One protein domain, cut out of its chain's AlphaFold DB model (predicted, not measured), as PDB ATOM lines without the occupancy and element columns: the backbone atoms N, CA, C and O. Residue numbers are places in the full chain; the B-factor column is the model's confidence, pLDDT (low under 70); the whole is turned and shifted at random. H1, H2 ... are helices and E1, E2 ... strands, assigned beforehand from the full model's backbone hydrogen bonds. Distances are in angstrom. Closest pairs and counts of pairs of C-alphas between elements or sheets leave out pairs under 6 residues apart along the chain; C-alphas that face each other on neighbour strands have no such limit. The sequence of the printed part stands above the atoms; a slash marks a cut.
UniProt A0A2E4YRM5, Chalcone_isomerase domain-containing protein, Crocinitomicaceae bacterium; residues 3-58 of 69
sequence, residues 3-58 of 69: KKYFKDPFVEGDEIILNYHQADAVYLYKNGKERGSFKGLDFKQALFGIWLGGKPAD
ATOM      1  N   LYS A   3     250.909 156.401 318.538       88.00
ATOM      2  CA  LYS A   3     250.251 155.924 319.772       88.00
ATOM      3  C   LYS A   3     251.218 155.416 320.854       88.00
ATOM      4  O   LYS A   3     250.877 155.423 322.029       88.00
ATOM      5  N   LYS A   4     252.444 155.009 320.493       92.38
ATOM      6  CA  LYS A   4     253.433 154.497 321.462       92.38
ATOM      7  C   LYS A   4     253.898 155.548 322.476       92.38
ATOM      8  O   LYS A   4     254.511 155.164 323.467       92.38
ATOM      9  N   TYR A   5     253.663 156.831 322.200       92.31
ATOM     10  CA  TYR A   5     254.064 157.947 323.055       92.31
ATOM     11  C   TYR A   5     253.017 158.296 324.127       92.31
ATOM     12  O   TYR A   5     253.300 159.118 324.992       92.31
ATOM     13  N   PHE A   6     251.860 157.623 324.110       92.12
ATOM     14  CA  PHE A   6     250.734 157.825 325.030       92.12
ATOM     15  C   PHE A   6     250.390 156.531 325.785       92.12
ATOM     16  O   PHE A   6     249.251 156.075 325.782       92.12
ATOM     17  N   LYS A   7     251.405 155.862 326.342       91.25
ATOM     18  CA  LYS A   7     251.211 154.593 327.071       91.25
ATOM     19  C   LYS A   7     250.741 154.797 328.506       91.25
ATOM     20  O   LYS A   7     250.128 153.893 329.064       91.25
ATOM     21  N   ASP A   8     251.085 155.932 329.104       92.75
ATOM     22  CA  ASP A   8     250.596 156.304 330.423       92.75
ATOM     23  C   ASP A   8     249.151 156.831 330.351       92.75
ATOM     24  O   ASP A   8     248.788 157.452 329.348       92.75
ATOM     25  N   PRO A   9     248.327 156.586 331.390       93.94
ATOM     26  CA  PRO A   9     246.966 157.106 331.458       93.94
ATOM     27  C   PRO A   9     246.914 158.627 331.299       93.94
ATOM     28  O   PRO A   9     247.842 159.333 331.699       93.94
ATOM     29  N   PHE A  10     245.805 159.121 330.753       94.19
ATOM     30  CA  PHE A  10     245.466 160.539 330.810       94.19
ATOM     31  C   PHE A  10     244.684 160.807 332.090       94.19
ATOM     32  O   PHE A  10     243.705 160.111 332.369       94.19
ATOM     33  N   VAL A  11     245.129 161.794 332.855       96.50
ATOM     34  CA  VAL A  11     244.422 162.297 334.034       96.50
ATOM     35  C   VAL A  11     243.975 163.732 333.790       96.50
ATOM     36  O   VAL A  11     244.532 164.432 332.946       96.50
ATOM     37  N   GLU A  12     242.938 164.167 334.501       97.06
ATOM     38  CA  GLU A  12     242.465 165.546 334.411       97.06
ATOM     39  C   GLU A  12     243.598 166.527 334.748       97.06
ATOM     40  O   GLU A  12     244.360 166.316 335.694       97.06
ATOM     41  N   GLY A  13     243.732 167.574 333.932       96.56
ATOM     42  CA  GLY A  13     244.835 168.533 334.015       96.56
ATOM     43  C   GLY A  13     246.090 168.150 333.225       96.56
ATOM     44  O   GLY A  13     247.002 168.969 333.146       96.56
ATOM     45  N   ASP A  14     246.153 166.962 332.608       96.94
ATOM     46  CA  ASP A  14     247.230 166.644 331.666       96.94
ATOM     47  C   ASP A  14     247.189 167.582 330.451       96.94
ATOM     48  O   ASP A  14     246.172 167.707 329.766       96.94
ATOM     49  N   GLU A  15     248.337 168.171 330.127       96.62
ATOM     50  CA  GLU A  15     248.514 169.014 328.952       96.62
ATOM     51  C   GLU A  15     249.328 168.276 327.890       96.62
ATOM     52  O   GLU A  15     250.434 167.781 328.153       96.62
ATOM     53  N   ILE A  16     248.791 168.232 326.672       96.25
ATOM     54  CA  ILE A  16     249.472 167.691 325.498       96.25
ATOM     55  C   ILE A  16     249.780 168.828 324.536       96.25
ATOM     56  O   ILE A  16     248.872 169.453 323.995       96.25
ATOM     57  N   ILE A  17     251.067 169.040 324.269       95.88
ATOM     58  CA  ILE A  17     251.526 170.032 323.297       95.88
ATOM     59  C   ILE A  17     252.088 169.299 322.085       95.88
ATOM     60  O   ILE A  17     252.997 168.477 322.206       95.88
ATOM     61  N   LEU A  18     251.561 169.625 320.907       95.00
ATOM     62  CA  LEU A  18     252.087 169.207 319.611       95.00
ATOM     63  C   LEU A  18     252.590 170.452 318.876       95.00
ATOM     64  O   LEU A  18     251.804 171.182 318.280       95.00
ATOM     65  N   ASN A  19     253.895 170.712 318.941       92.94
ATOM     66  CA  ASN A  19     254.495 171.933 318.404       92.94
ATOM     67  C   ASN A  19     255.258 171.657 317.104       92.94
ATOM     68  O   ASN A  19     256.106 170.770 317.067       92.94
ATOM     69  N   TYR A  20     254.993 172.419 316.042       91.50
ATOM     70  CA  TYR A  20     255.736 172.317 314.786       91.50
ATOM     71  C   TYR A  20     256.888 173.322 314.734       91.50
ATOM     72  O   TYR A  20     256.668 174.529 314.653       91.50
ATOM     73  N   HIS A  21     258.125 172.825 314.697       87.25
ATOM     74  CA  HIS A  21     259.318 173.670 314.646       87.25
ATOM     75  C   HIS A  21     259.818 173.830 313.205       87.25
ATOM     76  O   HIS A  21     260.153 172.841 312.560       87.25
ATOM     77  N   GLN A  22     259.874 175.081 312.725       73.12
ATOM     78  CA  GLN A  22     260.682 175.582 311.591       73.12
ATOM     79  C   GLN A  22     260.997 174.571 310.467       73.12
ATOM     80  O   GLN A  22     262.151 174.348 310.121       73.12
ATOM     81  N   ALA A  23     259.966 173.972 309.870       71.50
ATOM     82  CA  ALA A  23     260.110 173.044 308.744       71.50
ATOM     83  C   ALA A  23     260.780 171.679 309.028       71.50
ATOM     84  O   ALA A  23     261.047 170.940 308.084       71.50
ATOM     85  N   ASP A  24     260.993 171.307 310.293       84.56
ATOM     86  CA  ASP A  24     261.620 170.036 310.684       84.56
ATOM     87  C   ASP A  24     260.577 168.976 311.067       84.56
ATOM     88  O   ASP A  24     260.305 168.022 310.327       84.56
ATOM     89  N   ALA A  25     259.973 169.148 312.243       92.56
ATOM     90  CA  ALA A  25     259.169 168.119 312.880       92.56
ATOM     91  C   ALA A  25     258.089 168.704 313.788       92.56
ATOM     92  O   ALA A  25     258.182 169.836 314.270       92.56
ATOM     93  N   VAL A  26     257.080 167.879 314.062       95.44
ATOM     94  CA  VAL A  26     256.182 168.069 315.200       95.44
ATOM     95  C   VAL A  26     256.806 167.414 316.427       95.44
ATOM     96  O   VAL A  26     257.089 166.218 316.400       95.44
ATOM     97  N   TYR A  27     256.977 168.170 317.501       95.12
ATOM     98  CA  TYR A  27     257.441 167.700 318.800       95.12
ATOM     99  C   TYR A  27     256.241 167.520 319.727       95.12
ATOM    100  O   TYR A  27     255.376 168.391 319.820       95.12
ATOM    101  N   LEU A  28     256.177 166.367 320.384       95.88
ATOM    102  CA  LEU A  28     255.139 166.013 321.341       95.88
ATOM    103  C   LEU A  28     255.671 166.184 322.758       95.88
ATOM    104  O   LEU A  28     256.659 165.547 323.129       95.88
ATOM    105  N   TYR A  29     254.937 166.933 323.569       96.31
ATOM    106  CA  TYR A  29     255.157 167.070 324.998       96.31
ATOM    107  C   TYR A  29     253.916 166.612 325.758       96.31
ATOM    108  O   TYR A  29     252.790 166.795 325.296       96.31
ATOM    109  N   LYS A  30     254.135 166.030 326.937       96.69
ATOM    110  CA  LYS A  30     253.095 165.823 327.948       96.69
ATOM    111  C   LYS A  30     253.577 166.433 329.257       96.69
ATOM    112  O   LYS A  30     254.628 166.009 329.746       96.69
ATOM    113  N   ASN A  31     252.837 167.396 329.799       95.75
ATOM    114  CA  ASN A  31     253.169 168.129 331.028       95.75
ATOM    115  C   ASN A  31     254.595 168.708 330.987       95.75
ATOM    116  O   ASN A  31     255.435 168.413 331.838       95.75
ATOM    117  N   GLY A  32     254.915 169.429 329.907       95.62
ATOM    118  CA  GLY A  32     256.236 170.025 329.669       95.62
ATOM    119  C   GLY A  32     257.366 169.041 329.327       95.62
ATOM    120  O   GLY A  32     258.438 169.468 328.906       95.62
ATOM    121  N   LYS A  33     257.158 167.722 329.449       95.56
ATOM    122  CA  LYS A  33     258.175 166.712 329.123       95.56
ATOM    123  C   LYS A  33     258.056 166.248 327.677       95.56
ATOM    124  O   LYS A  33     257.034 165.671 327.300       95.56
ATOM    125  N   GLU A  34     259.127 166.415 326.902       95.94
ATOM    126  CA  GLU A  34     259.212 165.888 325.538       95.94
ATOM    127  C   GLU A  34     259.071 164.361 325.545       95.94
ATOM    128  O   GLU A  34     259.724 163.647 326.313       95.94
ATOM    129  N   ARG A  35     258.189 163.850 324.691       96.00
ATOM    130  CA  ARG A  35     257.973 162.418 324.480       96.00
ATOM    131  C   ARG A  35     258.598 161.958 323.169       96.00
ATOM    132  O   ARG A  35     259.065 160.825 323.113       96.00
ATOM    133  N   GLY A  36     258.640 162.811 322.145       94.62
ATOM    134  CA  GLY A  36     259.367 162.556 320.901       94.62
ATOM    135  C   GLY A  36     258.957 163.480 319.758       94.62
ATOM    136  O   GLY A  36     258.113 164.354 319.936       94.62
ATOM    137  N   SER A  37     259.528 163.246 318.575       94.56
ATOM    138  CA  SER A  37     259.303 164.065 317.383       94.56
ATOM    139  C   SER A  37     258.891 163.254 316.150       94.56
ATOM    140  O   SER A  37     259.194 162.064 316.014       94.56
ATOM    141  N   PHE A  38     258.168 163.916 315.246       93.62
ATOM    142  CA  PHE A  38     257.597 163.354 314.025       93.62
ATOM    143  C   PHE A  38     257.960 164.251 312.845       93.62
ATOM    144  O   PHE A  38     257.414 165.344 312.683       93.62
ATOM    145  N   LYS A  39     258.919 163.788 312.045       91.88
ATOM    146  CA  LYS A  39     259.412 164.507 310.869       91.88
ATOM    147  C   LYS A  39     258.438 164.414 309.701       91.88
ATOM    148  O   LYS A  39     257.720 163.424 309.560       91.88
ATOM    149  N   GLY A  40     258.523 165.407 308.824       88.06
ATOM    150  CA  GLY A  40     257.893 165.380 307.510       88.06
ATOM    151  C   GLY A  40     256.647 166.254 307.400       88.06
ATOM    152  O   GLY A  40     255.854 166.397 308.334       88.06
ATOM    153  N   LEU A  41     256.484 166.822 306.204       89.75
ATOM    154  CA  LEU A  41     255.376 167.709 305.871       89.75
ATOM    155  C   LEU A  41     254.022 166.997 305.972       89.75
ATOM    156  O   LEU A  41     253.079 167.589 306.484       89.75
ATOM    157  N   ASP A  42     253.948 165.728 305.571       91.81
ATOM    158  CA  ASP A  42     252.706 164.952 305.586       91.81
ATOM    159  C   ASP A  42     252.134 164.816 306.998       91.81
ATOM    160  O   ASP A  42     250.937 165.000 307.213       91.81
ATOM    161  N   PHE A  43     252.988 164.550 307.995       91.69
ATOM    162  CA  PHE A  43     252.538 164.446 309.382       91.69
ATOM    163  C   PHE A  43     252.050 165.797 309.910       91.69
ATOM    164  O   PHE A  43     251.005 165.867 310.558       91.69
ATOM    165  N   LYS A  44     252.765 166.882 309.588       91.56
ATOM    166  CA  LYS A  44     252.319 168.243 309.902       91.56
ATOM    167  C   LYS A  44     250.954 168.525 309.266       91.56
ATOM    168  O   LYS A  44     250.043 168.961 309.960       91.56
ATOM    169  N   GLN A  45     250.791 168.279 307.969       93.06
ATOM    170  CA  GLN A  45     249.536 168.532 307.260       93.06
ATOM    171  C   GLN A  45     248.381 167.711 307.839       93.06
ATOM    172  O   GLN A  45     247.309 168.263 308.074       93.06
ATOM    173  N   ALA A  46     248.608 166.429 308.139       94.00
ATOM    174  CA  ALA A  46     247.614 165.576 308.778       94.00
ATOM    175  C   ALA A  46     247.213 166.090 310.171       94.00
ATOM    176  O   ALA A  46     246.025 166.122 310.483       94.00
ATOM    177  N   LEU A  47     248.177 166.530 310.988       93.75
ATOM    178  CA  LEU A  47     247.909 167.077 312.318       93.75
ATOM    179  C   LEU A  47     247.063 168.354 312.251       93.75
ATOM    180  O   LEU A  47     246.022 168.438 312.895       93.75
ATOM    181  N   PHE A  48     247.484 169.341 311.457       92.88
ATOM    182  CA  PHE A  48     246.746 170.601 311.322       92.88
ATOM    183  C   PHE A  48     245.389 170.396 310.637       92.88
ATOM    184  O   PHE A  48     244.431 171.103 310.938       92.88
ATOM    185  N   GLY A  49     245.283 169.393 309.761       95.44
ATOM    186  CA  GLY A  49     244.044 169.014 309.092       95.44
ATOM    187  C   GLY A  49     242.921 168.580 310.039       95.44
ATOM    188  O   GLY A  49     241.761 168.671 309.646       95.44
ATOM    189  N   ILE A  50     243.232 168.181 311.280       94.69
ATOM    190  CA  ILE A  50     242.220 167.871 312.304       94.69
ATOM    191  C   ILE A  50     241.335 169.090 312.581       94.69
ATOM    192  O   ILE A  50     240.133 168.927 312.746       94.69
ATOM    193  N   TRP A  51     241.895 170.301 312.583       94.81
ATOM    194  CA  TRP A  51     241.145 171.534 312.854       94.81
ATOM    195  C   TRP A  51     240.948 172.395 311.610       94.81
ATOM    196  O   TRP A  51     239.886 172.963 311.419       94.81
ATOM    197  N   LEU A  52     241.934 172.465 310.717       95.00
ATOM    198  CA  LEU A  52     241.889 173.351 309.548       95.00
ATOM    199  C   LEU A  52     241.500 172.631 308.246       95.00
ATOM    200  O   LEU A  52     241.384 173.262 307.196       95.00
ATOM    201  N   GLY A  53     241.289 171.314 308.288       94.75
ATOM    202  CA  GLY A  53     240.951 170.509 307.115       94.75
ATOM    203  C   GLY A  53     239.507 170.673 306.630       94.75
ATOM    204  O   GLY A  53     238.724 171.481 307.134       94.75
ATOM    205  N   GLY A  54     239.134 169.880 305.621       94.62
ATOM    206  CA  GLY A  54     237.780 169.894 305.045       94.62
ATOM    207  C   GLY A  54     236.695 169.301 305.956       94.62
ATOM    208  O   GLY A  54     235.525 169.627 305.792       94.62
ATOM    209  N   LYS A  55     237.076 168.449 306.914       95.12
ATOM    210  CA  LYS A  55     236.197 167.884 307.951       95.12
ATOM    211  C   LYS A  55     236.842 168.122 309.322       95.12
ATOM    212  O   LYS A  55     237.553 167.233 309.791       95.12
ATOM    213  N   PRO A  56     236.694 169.326 309.900       95.88
ATOM    214  CA  PRO A  56     237.339 169.658 311.161       95.88
ATOM    215  C   PRO A  56     236.692 168.908 312.331       95.88
ATOM    216  O   PRO A  56     235.520 168.539 312.271       95.88
ATOM    217  N   ALA A  57     237.457 168.693 313.397       95.94
ATOM    218  CA  ALA A  57     236.964 168.131 314.651       95.94
ATOM    219  C   ALA A  57     235.967 169.068 315.349       95.94
ATOM    220  O   ALA A  57     235.057 168.593 316.023       95.94
ATOM    221  N   ASP A  58     236.135 170.377 315.154       96.31
ATOM    222  CA  ASP A  58     235.249 171.424 315.647       96.31
ATOM    223  C   ASP A  58     235.176 172.543 314.596       96.31
ATOM    224  O   ASP A  58     236.202 173.097 314.193       96.31
TER     225      ASP A  58
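AT A GLANCE: This is residues 3 to 58 of the 69 residues of the protein "Chalcone_isomerase domain-containing protein" of Crocinitomicaceae bacterium (UniProt A0A2E4YRM5). A small, strongly twisted sheet of three strands, E1, E2 and E3, and one helix, H1, make an open V, with H1 slanting over one end of E1 and E2. Residues 3 to 15, a long stretch with no named element, fold back in a wide loop that leads into E1 at the end of the strand away from H1, and their C-alphas lie 10 to 18 A from the mean of all C-alphas. The printed part has 56 residues with three named strands and one named helix, which follow along the chain as E1, E2, E3, H1; the sheet, E1 - E2 - E3, is antiparallel throughout, and the class is mixed, helices and strands. The whole is only just loose, close to compact, with a radius of gyration of the C-alphas of 12.3 A and spans of 31 by 27 by 18 A.

IN THESE COORDINATES: After residues 3 to 15, E1 covers residues 16 to 21, from C-alpha 16 at (249.472, 167.691, 325.498), and is 15.8 A long. E2, residues 25 to 30, measures 16.4 A, and E3, residues 33 to 39, 18.4 A. H1, residues 41 to 52, measures 15.1 A and ends with C-alpha 52 at (241.889, 173.351, 309.548).

HOW THE PARTS SIT: The strands form a meander, each the antiparallel neighbour of the one before. E1 and E2 are a hairpin at 157 degrees, with N 19 and O 27 at 2.9 A. E2 and E3 are a hairpin at 158 degrees, with N 28 and O 36 at 2.8 A. H1 is on the sheet, over E1 and E2, at a height over the sheet of 10.2 A. On the local plane, fitted to just 6 C-alphas, it runs slantwise to the strands, at 45 degrees to E1. The closest C-alphas of E2 and H1, Val 26 and Lys 44, are 6.6 A apart. In H1, 6 of 8 O i to N i+4 pairs are within hydrogen-bond range.

THE WHOLE: The two C-alphas farthest apart, Glu 12 and Ala 23, are 32.0 A apart. The printed part has no cut, and its three links are tight. Mean pLDDT of the printed part is 93.1, and no printed residue is under 70.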